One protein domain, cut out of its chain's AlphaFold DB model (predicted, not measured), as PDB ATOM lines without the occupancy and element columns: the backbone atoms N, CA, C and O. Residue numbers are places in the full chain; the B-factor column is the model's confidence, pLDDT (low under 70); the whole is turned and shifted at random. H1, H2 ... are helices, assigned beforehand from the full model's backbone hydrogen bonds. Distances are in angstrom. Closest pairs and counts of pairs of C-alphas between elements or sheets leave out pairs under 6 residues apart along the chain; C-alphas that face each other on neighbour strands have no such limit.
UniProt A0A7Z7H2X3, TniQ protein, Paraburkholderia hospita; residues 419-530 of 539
ATOM      1  N   ASP A 419     -42.185  -5.865  16.640       91.94
ATOM      2  CA  ASP A 419     -43.020  -6.262  15.503       91.94
ATOM      3  C   ASP A 419     -42.246  -7.071  14.462       91.94
ATOM      4  O   ASP A 419     -42.722  -8.112  14.019       91.94
ATOM      5  N   GLN A 420     -41.016  -6.657  14.135       93.50
ATOM      6  CA  GLN A 420     -40.154  -7.389  13.198       93.50
ATOM      7  C   GLN A 420     -39.790  -8.782  13.721       93.50
ATOM      8  O   GLN A 420     -39.686  -9.735  12.950       93.50
ATOM      9  N   ILE A 421     -39.592  -8.911  15.034       96.00
ATOM     10  CA  ILE A 421     -39.319 -10.197  15.685       96.00
ATOM     11  C   ILE A 421     -40.562 -11.086  15.641       96.00
ATOM     12  O   ILE A 421     -40.449 -12.261  15.295       96.00
ATOM     13  N   LEU A 422     -41.736 -10.537  15.958       96.19
ATOM     14  CA  LEU A 422     -43.004 -11.267  15.944       96.19
ATOM     15  C   LEU A 422     -43.396 -11.709  14.532       96.19
ATOM     16  O   LEU A 422     -43.855 -12.833  14.346       96.19
ATOM     17  N   GLU A 423     -43.185 -10.861  13.529       96.44
ATOM     18  CA  GLU A 423     -43.416 -11.190  12.123       96.44
ATOM     19  C   GLU A 423     -42.468 -12.296  11.643       96.44
ATOM     20  O   GLU A 423     -42.917 -13.297  11.079       96.44
ATOM     21  N   ALA A 424     -41.171 -12.176  11.944       96.81
ATOM     22  CA  ALA A 424     -40.188 -13.213  11.644       96.81
ATOM     23  C   ALA A 424     -40.533 -14.546  12.328       96.81
ATOM     24  O   ALA A 424     -40.445 -15.603  11.702       96.81
ATOM     25  N   TRP A 425     -40.955 -14.503  13.594       97.88
ATOM     26  CA  TRP A 425     -41.394 -15.676  14.345       97.88
ATOM     27  C   TRP A 425     -42.633 -16.332  13.723       97.88
ATOM     28  O   TRP A 425     -42.601 -17.538  13.478       97.88
ATOM     29  N   ARG A 426     -43.680 -15.557  13.397       97.62
ATOM     30  CA  ARG A 426     -44.891 -16.066  12.725       97.62
ATOM     31  C   ARG A 426     -44.541 -16.736  11.401       97.62
ATOM     32  O   ARG A 426     -44.934 -17.874  11.170       97.62
ATOM     33  N   GLY A 427     -43.721 -16.076  10.582       95.88
ATOM     34  CA  GLY A 427     -43.273 -16.622   9.302       95.88
ATOM     35  C   GLY A 427     -42.503 -17.939   9.439       95.88
ATOM     36  O   GLY A 427     -42.682 -18.837   8.625       95.88
ATOM     37  N   LEU A 428     -41.675 -18.089  10.479       96.44
ATOM     38  CA  LEU A 428     -40.970 -19.346  10.755       96.44
ATOM     39  C   LEU A 428     -41.898 -20.435  11.314       96.44
ATOM     40  O   LEU A 428     -41.715 -21.613  11.006       96.44
ATOM     41  N   LYS A 429     -42.887 -20.065  12.138       96.12
ATOM     42  CA  LYS A 429     -43.827 -21.014  12.750       96.12
ATOM     43  C   LYS A 429     -44.779 -21.625  11.718       96.12
ATOM     44  O   LYS A 429     -45.091 -22.807  11.835       96.12
ATOM     45  N   SER A 430     -45.167 -20.840  10.713       94.56
ATOM     46  CA  SER A 430     -46.044 -21.239   9.605       94.56
ATOM     47  C   SER A 430     -45.312 -21.841   8.398       94.56
ATOM     48  O   SER A 430     -45.959 -22.156   7.407       94.56
ATOM     49  N   ALA A 431     -43.982 -21.972   8.441       95.31
ATOM     50  CA  ALA A 431     -43.218 -22.538   7.332       95.31
ATOM     51  C   ALA A 431     -43.491 -24.042   7.152       95.31
ATOM     52  O   ALA A 431     -43.553 -24.785   8.136       95.31
ATOM     53  N   ASP A 432     -43.583 -24.463   5.890       93.44
ATOM     54  CA  ASP A 432     -43.696 -25.854   5.446       93.44
ATOM     55  C   ASP A 432     -42.536 -26.160   4.467       93.44
ATOM     56  O   ASP A 432     -42.433 -25.477   3.441       93.44
ATOM     57  N   PRO A 433     -41.611 -27.093   4.780       94.50
ATOM     58  CA  PRO A 433     -41.555 -27.928   5.984       94.50
ATOM     59  C   PRO A 433     -41.280 -27.117   7.267       94.50
ATOM     60  O   PRO A 433     -40.699 -26.026   7.198       94.50
ATOM     61  N   PRO A 434     -41.638 -27.641   8.457       97.00
ATOM     62  CA  PRO A 434     -41.372 -26.979   9.729       97.00
ATOM     63  C   PRO A 434     -39.895 -26.603   9.895       97.00
ATOM     64  O   PRO A 434     -39.016 -27.460   9.863       97.00
ATOM     65  N   ILE A 435     -39.619 -25.322  10.153       95.94
ATOM     66  CA  ILE A 435     -38.275 -24.814  10.477       95.94
ATOM     67  C   ILE A 435     -38.187 -24.551  11.979       95.94
ATOM     68  O   ILE A 435     -39.067 -23.896  12.539       95.94
ATOM     69  N   MET A 436     -37.127 -25.015  12.648       97.12
ATOM     70  CA  MET A 436     -36.939 -24.761  14.082       97.12
ATOM     71  C   MET A 436     -36.849 -23.259  14.363       97.12
ATOM     72  O   MET A 436     -35.950 -22.571  13.864       97.12
ATOM     73  N   VAL A 437     -37.732 -22.762  15.232       97.38
ATOM     74  CA  VAL A 437     -37.803 -21.336  15.579       97.38
ATOM     75  C   VAL A 437     -36.720 -20.986  16.603       97.38
ATOM     76  O   VAL A 437     -36.965 -20.762  17.788       97.38
ATOM     77  N   SER A 438     -35.470 -21.011  16.146       96.06
ATOM     78  CA  SER A 438     -34.303 -20.665  16.951       96.06
ATOM     79  C   SER A 438     -34.068 -19.158  16.975       96.06
ATOM     80  O   SER A 438     -34.442 -18.426  16.058       96.06
ATOM     81  N   ARG A 439     -33.342 -18.694  17.991       94.31
ATOM     82  CA  ARG A 439     -32.950 -17.288  18.123       94.31
ATOM     83  C   ARG A 439     -32.256 -16.760  16.864       94.31
ATOM     84  O   ARG A 439     -32.549 -15.660  16.406       94.31
ATOM     85  N   SER A 440     -31.327 -17.545  16.321       91.06
ATOM     86  CA  SER A 440     -30.586 -17.187  15.113       91.06
ATOM     87  C   SER A 440     -31.507 -17.088  13.903       91.06
ATOM     88  O   SER A 440     -31.386 -16.129  13.154       91.06
ATOM     89  N   ALA A 441     -32.457 -18.018  13.753       93.75
ATOM     90  CA  ALA A 441     -33.413 -18.001  12.649       93.75
ATOM     91  C   ALA A 441     -34.323 -16.762  12.697       93.75
ATOM     92  O   ALA A 441     -34.501 -16.104  11.677       93.75
ATOM     93  N   ILE A 442     -34.834 -16.386  13.880       95.56
ATOM     94  CA  ILE A 442     -35.653 -15.169  14.048       95.56
ATOM     95  C   ILE A 442     -34.840 -13.911  13.696       95.56
ATOM     96  O   ILE A 442     -35.315 -13.027  12.980       95.56
ATOM     97  N   LEU A 443     -33.592 -13.822  14.167       92.75
ATOM     98  CA  LEU A 443     -32.714 -12.680  13.890       92.75
ATOM     99  C   LEU A 443     -32.287 -12.599  12.421       92.75
ATOM    100  O   LEU A 443     -32.199 -11.512  11.860       92.75
ATOM    101  N   GLU A 444     -32.031 -13.734  11.781       91.06
ATOM    102  CA  GLU A 444     -31.709 -13.795  10.357       91.06
ATOM    103  C   GLU A 444     -32.913 -13.386   9.504       91.06
ATOM    104  O   GLU A 444     -32.782 -12.520   8.638       91.06
ATOM    105  N   ARG A 445     -34.102 -13.917   9.814       92.19
ATOM    106  CA  ARG A 445     -35.348 -13.605   9.103       92.19
ATOM    107  C   ARG A 445     -35.790 -12.150   9.277       92.19
ATOM    108  O   ARG A 445     -36.359 -11.589   8.351       92.19
ATOM    109  N   SER A 446     -35.476 -11.523  10.411       91.31
ATOM    110  CA  SER A 446     -35.714 -10.087  10.640       91.31
ATOM    111  C   SER A 446     -34.650  -9.167  10.017       91.31
ATOM    112  O   SER A 446     -34.781  -7.950  10.106       91.31
ATOM    113  N   GLY A 447     -33.609  -9.708   9.365       88.62
ATOM    114  CA  GLY A 447     -32.567  -8.926   8.682       88.62
ATOM    115  C   GLY A 447     -31.369  -8.533   9.557       88.62
ATOM    116  O   GLY A 447     -30.556  -7.696   9.157       88.62
ATOM    117  N   PHE A 448     -31.211  -9.146  10.735       88.38
ATOM    118  CA  PHE A 448     -30.181  -8.810  11.724       88.38
ATOM    119  C   PHE A 448     -29.311 -10.012  12.153       88.38
ATOM    120  O   PHE A 448     -29.184 -10.301  13.346       88.38
ATOM    121  N   PRO A 449     -28.600 -10.686  11.227       78.69
ATOM    122  CA  PRO A 449     -27.868 -11.929  11.516       78.69
ATOM    123  C   PRO A 449     -26.652 -11.771  12.452       78.69
ATOM    124  O   PRO A 449     -26.043 -12.761  12.854       78.69
ATOM    125  N   ARG A 450     -26.230 -10.540  12.781       68.81
ATOM    126  CA  ARG A 450     -25.006 -10.261  13.558       68.81
ATOM    127  C   ARG A 450     -25.223  -9.204  14.641       68.81
ATOM    128  O   ARG A 450     -24.671  -8.108  14.556       68.81
ATOM    129  N   ILE A 451     -25.996  -9.533  15.675       70.19
ATOM    130  CA  ILE A 451     -26.100  -8.693  16.878       70.19
ATOM    131  C   ILE A 451     -25.139  -9.214  17.952       70.19
ATOM    132  O   ILE A 451     -25.276 -10.329  18.446       70.19
ATOM    133  N   PHE A 452     -24.145  -8.397  18.306       56.53
ATOM    134  CA  PHE A 452     -23.027  -8.788  19.176       56.53
ATOM    135  C   PHE A 452     -23.262  -8.553  20.677       56.53
ATOM    136  O   PHE A 452     -22.351  -8.796  21.465       56.53
ATOM    137  N   ASN A 453     -24.440  -8.077  21.101       61.28
ATOM    138  CA  ASN A 453     -24.649  -7.658  22.490       61.28
ATOM    139  C   ASN A 453     -25.931  -8.243  23.105       61.28
ATOM    140  O   ASN A 453     -27.012  -8.012  22.574       61.28
ATOM    141  N   ARG A 454     -25.786  -8.975  24.223       57.94
ATOM    142  CA  ARG A 454     -26.831  -9.793  24.886       57.94
ATOM    143  C   ARG A 454     -27.697  -9.043  25.916       57.94
ATOM    144  O   ARG A 454     -28.476  -9.666  26.623       57.94
ATOM    145  N   LYS A 455     -27.518  -7.728  26.077       61.59
ATOM    146  CA  LYS A 455     -28.198  -6.907  27.104       61.59
ATOM    147  C   LYS A 455     -29.178  -5.910  26.480       61.59
ATOM    148  O   LYS A 455     -29.047  -4.709  26.697       61.59
ATOM    149  N   ARG A 456     -30.084  -6.377  25.620       74.50
ATOM    150  CA  ARG A 456     -30.998  -5.505  24.863       74.50
ATOM    151  C   ARG A 456     -32.466  -5.820  25.175       74.50
ATOM    152  O   ARG A 456     -32.765  -6.963  25.502       74.50
ATOM    153  N   PRO A 457     -33.381  -4.841  25.075       78.94
ATOM    154  CA  PRO A 457     -34.785  -5.008  25.470       78.94
ATOM    155  C   PRO A 457     -35.519  -6.120  24.702       78.94
ATOM    156  O   PRO A 457     -36.385  -6.783  25.258       78.94
ATOM    157  N   PHE A 458     -35.124  -6.405  23.458       86.31
ATOM    158  CA  PHE A 458     -35.730  -7.477  22.661       86.31
ATOM    159  C   PHE A 458     -35.299  -8.902  23.070       86.31
ATOM    160  O   PHE A 458     -35.827  -9.882  22.548       86.31
ATOM    161  N   GLU A 459     -34.336  -9.044  23.987       89.00
ATOM    162  CA  GLU A 459     -33.875 -10.344  24.497       89.00
ATOM    163  C   GLU A 459     -34.984 -11.117  25.204       89.00
ATOM    164  O   GLU A 459     -35.090 -12.326  25.016       89.00
ATOM    165  N   ALA A 460     -35.812 -10.417  25.986       90.06
ATOM    166  CA  ALA A 460     -36.939 -11.017  26.692       90.06
ATOM    167  C   ALA A 460     -37.948 -11.609  25.698       90.06
ATOM    168  O   ALA A 460     -38.322 -12.772  25.817       90.06
ATOM    169  N   ILE A 461     -38.269 -10.848  24.647       93.19
ATOM    170  CA  ILE A 461     -39.170 -11.273  23.568       93.19
ATOM    171  C   ILE A 461     -38.587 -12.492  22.837       93.19
ATOM    172  O   ILE A 461     -39.279 -13.479  22.613       93.19
ATOM    173  N   LEU A 462     -37.292 -12.479  22.500       92.88
ATOM    174  CA  LEU A 462     -36.653 -13.649  21.885       92.88
ATOM    175  C   LEU A 462     -36.665 -14.871  22.813       92.88
ATOM    176  O   LEU A 462     -36.844 -15.982  22.328       92.88
ATOM    177  N   ALA A 463     -36.452 -14.702  24.119       91.94
ATOM    178  CA  ALA A 463     -36.450 -15.817  25.064       91.94
ATOM    179  C   ALA A 463     -37.826 -16.492  25.174       91.94
ATOM    180  O   ALA A 463     -37.883 -17.714  25.309       91.94
ATOM    181  N   GLU A 464     -38.904 -15.716  25.069       95.19
ATOM    182  CA  GLU A 464     -40.283 -16.210  25.057       95.19
ATOM    183  C   GLU A 464     -40.641 -16.910  23.736       95.19
ATOM    184  O   GLU A 464     -41.275 -17.963  23.731       95.19
ATOM    185  N   LEU A 465     -40.186 -16.362  22.607       96.12
ATOM    186  CA  LEU A 465     -40.554 -16.844  21.274       96.12
ATOM    187  C   LEU A 465     -39.730 -18.042  20.777       96.12
ATOM    188  O   LEU A 465     -40.146 -18.731  19.840       96.12
ATOM    189  N   VAL A 466     -38.548 -18.286  21.349       96.44
ATOM    190  CA  VAL A 466     -37.662 -19.371  20.907       96.44
ATOM    191  C   VAL A 466     -38.249 -20.739  21.245       96.44
ATOM    192  O   VAL A 466     -38.470 -21.101  22.399       96.44
ATOM    193  N   GLU A 467     -38.421 -21.550  20.207       96.31
ATOM    194  CA  GLU A 467     -38.943 -22.902  20.321       96.31
ATOM    195  C   GLU A 467     -37.880 -23.842  20.903       96.31
ATOM    196  O   GLU A 467     -36.758 -23.968  20.396       96.31
ATOM    197  N   ARG A 468     -38.238 -24.543  21.985       96.50
ATOM    198  CA  ARG A 468     -37.397 -25.606  22.541       96.50
ATOM    199  C   ARG A 468     -37.387 -26.806  21.600       96.50
ATOM    200  O   ARG A 468     -38.393 -27.138  20.979       96.50
ATOM    201  N   ARG A 469     -36.261 -27.522  21.567       95.50
ATOM    202  CA  ARG A 469     -36.080 -28.693  20.696       95.50
ATOM    203  C   ARG A 469     -37.209 -29.739  20.810       95.50
ATOM    204  O   ARG A 469     -37.651 -30.173  19.756       95.50
ATOM    205  N   PRO A 470     -37.711 -30.131  22.000       97.12
ATOM    206  CA  PRO A 470     -38.811 -31.097  22.082       97.12
ATOM    207  C   PRO A 470     -40.095 -30.614  21.395       97.12
ATOM    208  O   PRO A 470     -40.683 -31.363  20.627       97.12
ATOM    209  N   ALA A 471     -40.473 -29.345  21.583       96.88
ATOM    210  CA  ALA A 471     -41.648 -28.757  20.936       96.88
ATOM    211  C   ALA A 471     -41.500 -28.696  19.406       96.88
ATOM    212  O   ALA A 471     -42.460 -28.936  18.680       96.88
ATOM    213  N   TYR A 472     -40.283 -28.430  18.916       97.88
ATOM    214  CA  TYR A 472     -39.981 -28.504  17.488       97.88
ATOM    215  C   TYR A 472     -40.187 -29.916  16.926       97.88
ATOM    216  O   TYR A 472     -40.821 -30.071  15.885       97.88
ATOM    217  N   LEU A 473     -39.682 -30.945  17.618       97.69
ATOM    218  CA  LEU A 473     -39.846 -32.336  17.189       97.69
ATOM    219  C   LEU A 473     -41.323 -32.744  17.156       97.69
ATOM    220  O   LEU A 473     -41.746 -33.340  16.174       97.69
ATOM    221  N   GLU A 474     -42.111 -32.372  18.167       97.88
ATOM    222  CA  GLU A 474     -43.559 -32.633  18.173       97.88
ATOM    223  C   GLU A 474     -44.271 -31.950  17.002       97.88
ATOM    224  O   GLU A 474     -45.082 -32.579  16.329       97.88
ATOM    225  N   ARG A 475     -43.912 -30.700  16.681       97.56
ATOM    226  CA  ARG A 475     -44.473 -29.998  15.517       97.56
ATOM    227  C   ARG A 475     -44.142 -30.696  14.197       97.56
ATOM    228  O   ARG A 475     -44.988 -30.729  13.309       97.56
ATOM    229  N   VAL A 476     -42.942 -31.265  14.070       97.81
ATOM    230  CA  VAL A 476     -42.578 -32.082  12.903       97.81
ATOM    231  C   VAL A 476     -43.422 -33.356  12.848       97.81
ATOM    232  O   VAL A 476     -43.916 -33.685  11.780       97.81
ATOM    233  N   ILE A 477     -43.656 -34.038  13.975       97.88
ATOM    234  CA  ILE A 477     -44.515 -35.237  14.019       97.88
ATOM    235  C   ILE A 477     -45.957 -34.895  13.616       97.88
ATOM    236  O   ILE A 477     -46.534 -35.598  12.792       97.88
ATOM    237  N   SER A 478     -46.526 -33.800  14.131       97.25
ATOM    238  CA  SER A 478     -47.861 -33.334  13.726       97.25
ATOM    239  C   SER A 478     -47.935 -32.996  12.236       97.25
ATOM    240  O   SER A 478     -48.922 -33.311  11.581       97.25
ATOM    241  N   TRP A 479     -46.888 -32.382  11.684       96.50
ATOM    242  CA  TRP A 479     -46.806 -32.105  10.251       96.50
ATOM    243  C   TRP A 479     -46.752 -33.388   9.409       96.50
ATOM    244  O   TRP A 479     -47.470 -33.480   8.419       96.50
ATOM    245  N   LEU A 480     -45.987 -34.402   9.830       96.12
ATOM    246  CA  LEU A 480     -45.968 -35.712   9.165       96.12
ATOM    247  C   LEU A 480     -47.338 -36.402   9.215       96.12
ATOM    248  O   LEU A 480     -47.755 -36.978   8.216       96.12
ATOM    249  N   ALA A 481     -48.056 -36.308  10.339       95.69
ATOM    250  CA  ALA A 481     -49.417 -36.836  10.447       95.69
ATOM    251  C   ALA A 481     -50.377 -36.141   9.465       95.69
ATOM    252  O   ALA A 481     -51.126 -36.809   8.761       95.69
ATOM    253  N   ASN A 482     -50.298 -34.812   9.342       94.38
ATOM    254  CA  ASN A 482     -51.109 -34.068   8.374       94.38
ATOM    255  C   ASN A 482     -50.765 -34.433   6.920       94.38
ATOM    256  O   ASN A 482     -51.660 -34.498   6.080       94.38
ATOM    257  N   LEU A 483     -49.483 -34.674   6.616       93.31
ATOM    258  CA  LEU A 483     -49.063 -35.156   5.297       93.31
ATOM    259  C   LEU A 483     -49.648 -36.535   4.980       93.31
ATOM    260  O   LEU A 483     -50.097 -36.741   3.855       93.31
ATOM    261  N   ALA A 484     -49.679 -37.435   5.967       91.69
ATOM    262  CA  ALA A 484     -50.273 -38.763   5.838       91.69
ATOM    263  C   ALA A 484     -51.767 -38.676   5.498       91.69
ATOM    264  O   ALA A 484     -52.222 -39.304   4.549       91.69
ATOM    265  N   SER A 485     -52.509 -37.826   6.217       89.62
ATOM    266  CA  SER A 485     -53.946 -37.618   5.996       89.62
ATOM    267  C   SER A 485     -54.277 -36.930   4.667       89.62
ATOM    268  O   SER A 485     -55.407 -37.005   4.200       89.62
ATOM    269  N   GLY A 486     -53.312 -36.251   4.040       86.44
ATOM    270  CA  GLY A 486     -53.484 -35.599   2.740       86.44
ATOM    271  C   GLY A 486     -53.417 -36.540   1.529       86.44
ATOM    272  O   GLY A 486     -53.315 -36.032   0.413       86.44
ATOM    273  N   GLN A 487     -53.399 -37.866   1.738       72.94
ATOM    274  CA  GLN A 487     -53.305 -38.915   0.705       72.94
ATOM    275  C   GLN A 487     -52.127 -38.759  -0.275       72.94
ATOM    276  O   GLN A 487     -52.146 -39.259  -1.401       72.94
ATOM    277  N   ARG A 488     -51.057 -38.066   0.129       72.75
ATOM    278  CA  ARG A 488     -49.841 -37.969  -0.685       72.75
ATOM    279  C   ARG A 488     -48.937 -39.144  -0.351       72.75
ATOM    280  O   ARG A 488     -48.606 -39.365   0.810       72.75
ATOM    281  N   GLN A 489     -48.479 -39.861  -1.374       77.56
ATOM    282  CA  GLN A 489     -47.416 -40.844  -1.206       77.56
ATOM    283  C   GLN A 489     -46.113 -40.087  -0.906       77.56
ATOM    284  O   GLN A 489     -45.485 -39.530  -1.805       77.56
ATOM    285  N   VAL A 490     -45.754 -39.985   0.375       84.81
ATOM    286  CA  VAL A 490     -44.590 -39.222   0.846       84.81
ATOM    287  C   VAL A 490     -43.535 -40.179   1.391       84.81
ATOM    288  O   VAL A 490     -43.822 -41.025   2.232       84.81
ATOM    289  N   ASP A 491     -42.288 -40.013   0.947       93.25
ATOM    290  CA  ASP A 491     -41.135 -40.600   1.626       93.25
ATOM    291  C   ASP A 491     -40.894 -39.834   2.939       93.25
ATOM    292  O   ASP A 491     -40.398 -38.703   2.959       93.25
ATOM    293  N   TYR A 492     -41.273 -40.444   4.062       93.25
ATOM    294  CA  TYR A 492     -41.143 -39.843   5.389       93.25
ATOM    295  C   TYR A 492     -39.685 -39.575   5.782       93.25
ATOM    296  O   TYR A 492     -39.416 -38.622   6.517       93.25
ATOM    297  N   ASP A 493     -38.722 -40.358   5.285       92.94
ATOM    298  CA  ASP A 493     -37.304 -40.106   5.547       92.94
ATOM    299  C   ASP A 493     -36.805 -38.870   4.793       92.94
ATOM    300  O   ASP A 493     -35.972 -38.124   5.325       92.94
ATOM    301  N   GLU A 494     -37.322 -38.626   3.589       93.31
ATOM    302  CA  GLU A 494     -37.091 -37.388   2.846       93.31
ATOM    303  C   GLU A 494     -37.774 -36.194   3.530       93.31
ATOM    304  O   GLU A 494     -37.132 -35.167   3.763       93.31
ATOM    305  N   ALA A 495     -39.032 -36.339   3.954       94.50
ATOM    306  CA  ALA A 495     -39.769 -35.297   4.671       94.50
ATOM    307  C   ALA A 495     -39.054 -34.873   5.972       94.50
ATOM    308  O   ALA A 495     -38.870 -33.681   6.238       94.50
ATOM    309  N   ILE A 496     -38.555 -35.839   6.753       95.25
ATOM    310  CA  ILE A 496     -37.750 -35.587   7.961       95.25
ATOM    311  C   ILE A 496     -36.438 -34.861   7.620       95.25
ATOM    312  O   ILE A 496     -36.013 -33.972   8.370       95.25
ATOM    313  N   GLN A 497     -35.786 -35.214   6.508       92.25
ATOM    314  CA  GLN A 497     -34.566 -34.541   6.051       92.25
ATOM    315  C   GLN A 497     -34.830 -33.103   5.599       92.25
ATOM    316  O   GLN A 497     -34.026 -32.222   5.912       92.25
ATOM    317  N   ASN A 498     -35.965 -32.848   4.945       89.00
ATOM    318  CA  ASN A 498     -36.389 -31.514   4.520       89.00
ATOM    319  C   ASN A 498     -36.683 -30.593   5.717       89.00
ATOM    320  O   ASN A 498     -36.371 -29.406   5.669       89.00
ATOM    321  N   ALA A 499     -37.142 -31.148   6.845       93.00
ATOM    322  CA  ALA A 499     -37.201 -30.453   8.138       93.00
ATOM    323  C   ALA A 499     -35.825 -30.345   8.851       93.00
ATOM    324  O   ALA A 499     -35.734 -30.002  10.032       93.00
ATOM    325  N   GLY A 500     -34.714 -30.677   8.186       91.81
ATOM    326  CA  GLY A 500     -33.360 -30.590   8.743       91.81
ATOM    327  C   GLY A 500     -33.075 -31.582   9.878       91.81
ATOM    328  O   GLY A 500     -32.181 -31.347  10.699       91.81
ATOM    329  N   LEU A 501     -33.832 -32.679   9.959       95.94
ATOM    330  CA  LEU A 501     -33.721 -33.695  11.001       95.94
ATOM    331  C   LEU A 501     -33.256 -35.043  10.438       95.94
ATOM    332  O   LEU A 501     -33.051 -35.249   9.246       95.94
ATOM    333  N   ARG A 502     -33.022 -35.981  11.354       95.50
ATOM    334  CA  ARG A 502     -32.767 -37.402  11.071       95.50
ATOM    335  C   ARG A 502     -33.645 -38.227  11.996       95.50
ATOM    336  O   ARG A 502     -33.835 -37.783  13.127       95.50
ATOM    337  N   ARG A 503     -34.059 -39.447  11.622       94.94
ATOM    338  CA  ARG A 503     -34.821 -40.350  12.520       94.94
ATOM    339  C   ARG A 503     -34.183 -40.519  13.903       94.94
ATOM    340  O   ARG A 503     -34.876 -40.559  14.909       94.94
ATOM    341  N   SER A 504     -32.851 -40.542  13.985       94.88
ATOM    342  CA  SER A 504     -32.120 -40.624  15.260       94.88
ATOM    343  C   SER A 504     -32.258 -39.388  16.162       94.88
ATOM    344  O   SER A 504     -31.733 -39.388  17.270       94.88
ATOM    345  N   SER A 505     -32.875 -38.310  15.676       94.00
ATOM    346  CA  SER A 505     -33.112 -37.072  16.429       94.00
ATOM    347  C   SER A 505     -34.324 -37.160  17.350       94.00
ATOM    348  O   SER A 505     -34.447 -36.317  18.235       94.00
ATOM    349  N   PHE A 506     -35.192 -38.141  17.108       97.19
ATOM    350  CA  PHE A 506     -36.426 -38.388  17.837       97.19
ATOM    351  C   PHE A 506     -36.187 -39.404  18.959       97.19
ATOM    352  O   PHE A 506     -35.317 -40.280  18.850       97.19
ATOM    353  N   SER A 507     -36.966 -39.300  20.038       97.25
ATOM    354  CA  SER A 507     -36.959 -40.296  21.112       97.25
ATOM    355  C   SER A 507     -37.422 -41.669  20.600       97.25
ATOM    356  O   SER A 507     -37.774 -41.845  19.430       97.25
ATOM    357  N   LYS A 508     -37.369 -42.700  21.449       97.25
ATOM    358  CA  LYS A 508     -37.887 -44.021  21.065       97.25
ATOM    359  C   LYS A 508     -39.401 -43.950  20.827       97.25
ATOM    360  O   LYS A 508     -39.867 -44.434  19.807       97.25
ATOM    361  N   GLU A 509     -40.113 -43.275  21.716       97.81
ATOM    362  CA  GLU A 509     -41.566 -43.088  21.702       97.81
ATOM    363  C   GLU A 509     -42.003 -42.282  20.473       97.81
ATOM    364  O   GLU A 509     -42.916 -42.669  19.754       97.81
ATOM    365  N   GLN A 510     -41.289 -41.195  20.161       98.00
ATOM    366  CA  GLN A 510     -41.552 -40.386  18.968       98.00
ATOM    367  C   GLN A 510     -41.312 -41.160  17.668       98.00
ATOM    368  O   GLN A 510     -42.063 -41.002  16.710       98.00
ATOM    369  N   ARG A 511     -40.273 -42.003  17.619       98.00
ATOM    370  CA  ARG A 511     -40.026 -42.867  16.456       98.00
ATOM    371  C   ARG A 511     -41.123 -43.903  16.264       98.00
ATOM    372  O   ARG A 511     -41.404 -44.231  15.121       98.00
ATOM    373  N   GLU A 512     -41.711 -44.403  17.346       97.62
ATOM    374  CA  GLU A 512     -42.832 -45.337  17.254       97.62
ATOM    375  C   GLU A 512     -44.078 -44.645  16.696       97.62
ATOM    376  O   GLU A 512     -44.629 -45.113  15.708       97.62
ATOM    377  N   ARG A 513     -44.407 -43.441  17.183       97.94
ATOM    378  CA  ARG A 513     -45.491 -42.620  16.611       97.94
ATOM    379  C   ARG A 513     -45.296 -42.320  15.122       97.94
ATOM    380  O   ARG A 513     -46.249 -42.344  14.359       97.94
ATOM    381  N   ILE A 514     -44.063 -42.044  14.689       97.19
ATOM    382  CA  ILE A 514     -43.761 -41.835  13.261       97.19
ATOM    383  C   ILE A 514     -44.020 -43.117  12.449       97.19
ATOM    384  O   ILE A 514     -44.566 -43.034  11.355       97.19
ATOM    385  N   ARG A 515     -43.681 -44.298  12.984       96.62
ATOM    386  CA  ARG A 515     -43.970 -45.583  12.320       96.62
ATOM    387  C   ARG A 515     -45.465 -45.864  12.230       96.62
ATOM    388  O   ARG A 515     -45.913 -46.376  11.213       96.62
ATOM    389  N   GLU A 516     -46.224 -45.535  13.269       96.56
ATOM    390  CA  GLU A 516     -47.685 -45.659  13.255       96.56
ATOM    391  C   GLU A 516     -48.293 -44.788  12.144       96.56
ATOM    392  O   GLU A 516     -49.096 -45.283  11.357       96.56
ATOM    393  N   ILE A 517     -47.835 -43.536  12.000       95.69
ATOM    394  CA  ILE A 517     -48.247 -42.632  10.909       95.69
ATOM    395  C   ILE A 517     -47.909 -43.233   9.527       95.69
ATOM    396  O   ILE A 517     -48.750 -43.238   8.629       95.69
ATOM    397  N   GLU A 518     -46.701 -43.782   9.363       93.75
ATOM    398  CA  GLU A 518     -46.257 -44.445   8.124       93.75
ATOM    399  C   GLU A 518     -47.160 -45.629   7.743       93.75
ATOM    400  O   GLU A 518     -47.594 -45.743   6.590       93.75
ATOM    401  N   LEU A 519     -47.473 -46.487   8.720       92.94
ATOM    402  CA  LEU A 519     -48.336 -47.653   8.540       92.94
ATOM    403  C   LEU A 519     -49.761 -47.248   8.152       92.94
ATOM    404  O   LEU A 519     -50.308 -47.827   7.218       92.94
ATOM    405  N   MET A 520     -50.332 -46.228   8.802       89.75
ATOM    406  CA  MET A 520     -51.676 -45.737   8.474       89.75
ATOM    407  C   MET A 520     -51.771 -45.254   7.021       89.75
ATOM    408  O   MET A 520     -52.701 -45.637   6.317       89.75
ATOM    409  N   SER A 521     -50.768 -44.518   6.525       87.19
ATOM    410  CA  SER A 521     -50.769 -44.058   5.123       87.19
ATOM    411  C   SER A 521     -50.641 -45.186   4.090       87.19
ATOM    412  O   SER A 521     -50.996 -45.006   2.929       87.19
ATOM    413  N   SER A 522     -50.142 -46.359   4.499       82.56
ATOM    414  CA  SER A 522     -49.970 -47.513   3.607       82.56
ATOM    415  C   SER A 522     -51.260 -48.321   3.429       82.56
ATOM    416  O   SER A 522     -51.435 -48.963   2.396       82.56
ATOM    417  N   VAL A 523     -52.161 -48.299   4.418       79.06
ATOM    418  CA  VAL A 523     -53.416 -49.074   4.397       79.06
ATOM    419  C   VAL A 523     -54.467 -48.402   3.509       79.06
ATOM    420  O   VAL A 523     -55.140 -49.085   2.740       79.06
ATOM    421  N   GLU A 524     -54.561 -47.071   3.541       66.31
ATOM    422  CA  GLU A 524     -55.537 -46.312   2.735       66.31
ATOM    423  C   GLU A 524     -55.250 -46.379   1.225       66.31
ATOM    424  O   GLU A 524     -56.169 -46.331   0.417       66.31
ATOM    425  N   GLY A 525     -53.993 -46.580   0.815       62.66
ATOM    426  CA  GLY A 525     -53.636 -46.712  -0.603       62.66
ATOM    427  C   GLY A 525     -54.029 -48.049  -1.249       62.66
ATOM    428  O   GLY A 525     -53.913 -48.184  -2.468       62.66
ATOM    429  N   CYS A 526     -54.453 -49.045  -0.461       58.47
ATOM    430  CA  CYS A 526     -54.763 -50.383  -0.969       58.47
ATOM    431  C   CYS A 526     -56.256 -50.593  -1.278       58.47
ATOM    432  O   CYS A 526     -56.566 -51.397  -2.154       58.47
ATOM    433  N   SER A 527     -57.176 -49.865  -0.628       57.50
ATOM    434  CA  SER A 527     -58.621 -50.073  -0.840       57.50
ATOM    435  C   SER A 527     -59.129 -49.539  -2.180       57.50
ATOM    436  O   SER A 527     -60.058 -50.109  -2.743       57.50
ATOM    437  N   ASP A 528     -58.505 -48.493  -2.727       56.00
ATOM    438  CA  ASP A 528     -58.987 -47.873  -3.970       56.00
ATOM    439  C   ASP A 528     -58.517 -48.622  -5.227       56.00
ATOM    440  O   ASP A 528     -59.222 -48.654  -6.233       56.00
ATOM    441  N   ARG A 529     -57.372 -49.320  -5.165       54.75
ATOM    442  CA  ARG A 529     -56.857 -50.102  -6.305       54.75
ATOM    443  C   ARG A 529     -57.545 -51.454  -6.497       54.75
ATOM    444  O   ARG A 529     -57.552 -51.966  -7.612       54.75
ATOM    445  N   GLU A 530     -58.139 -52.034  -5.454       54.19
ATOM    446  CA  GLU A 530     -58.896 -53.290  -5.585       54.19
ATOM    447  C   GLU A 530     -60.331 -53.087  -6.108       54.19
ATOM    448  O   GLU A 530     -60.925 -54.034  -6.628       54.19
TER     449      GLU A 530
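This is residues 419 to 530 of the 539 residues of the protein "TniQ protein" of Paraburkholderia hospita (UniProt A0A7Z7H2X3). Two lobes set end to end make a rod: in one the longest helix, H6, runs side by side with H4, with the short H5 slanted near them, and in the other H2 stands across H1, with H3 near both. The two lobes are loosely joined, with no named helix of one touching a named helix of the other, and residues 452 to 457 stick out from the lobe of H1, H2 and H3. The printed part has 112 residues with six named helices, H1 to H6 in order along the chain, and no named strand; the class is all helix. The whole is loose, with a radius of gyration of the C-alphas of 17.4 A, and it spans 63 by 26 by 19 A.

Begin with H6, residues 508 to 530, and then find H4, residues 469 to 485. They touch at a shallow tilt of 8 degrees and run the same way; their closest C-alphas, those of Ala 484 and Ser 521, are 5.4 A apart. H5, residues 492 to 498, only just touches H4, with 3 pairs of C-alphas within 8 A, and H4 touches it with residues 476 to 480 alone. The closest C-alphas there are those of Leu 480 and Tyr 492, 7.4 A apart, and the two helices run opposite ways at a steep tilt of 52 degrees. H5 and H6 are close but not clearly touching; the C-alphas of Tyr 492 and Glu 518, their closest, are 7.4 A apart. Go on to H1, residues 419 to 429, and H2, residues 439 to 445: they touch, about perpendicular at 80 degrees, with the closest C-alphas, Ala 424 and Arg 445, 5.5 A apart. H3, residues 458 to 465, only just touches H1, with 3 pairs of C-alphas within 8 A, the closest being Trp 425 and Leu 465 at 7.1 A. H3 and H4 are apart. In H1, H2, H3, H4 and H5 every O i to N i+4 pair is within hydrogen-bond range; in H6 12 of 19 are.

Find C-alpha 419 at (-43.020, -6.262, 15.503), where H1 begins; it is 15.0 A long. H4 runs 24.8 A from C-alpha 469 at (-36.080, -28.693, 20.696). H6 runs 35.2 A to C-alpha 530 at (-58.896, -53.290, -5.585).

The two C-alphas farthest apart, those of Lys 455 and Glu 530, are 64.5 A apart. The printed part has no cut; the link H2 to H3 is long, and H3 to H4 is tight. Look in the B-factor column for pLDDT under 70 at residue 450, residues 452 to 455 and residues 524 to 530.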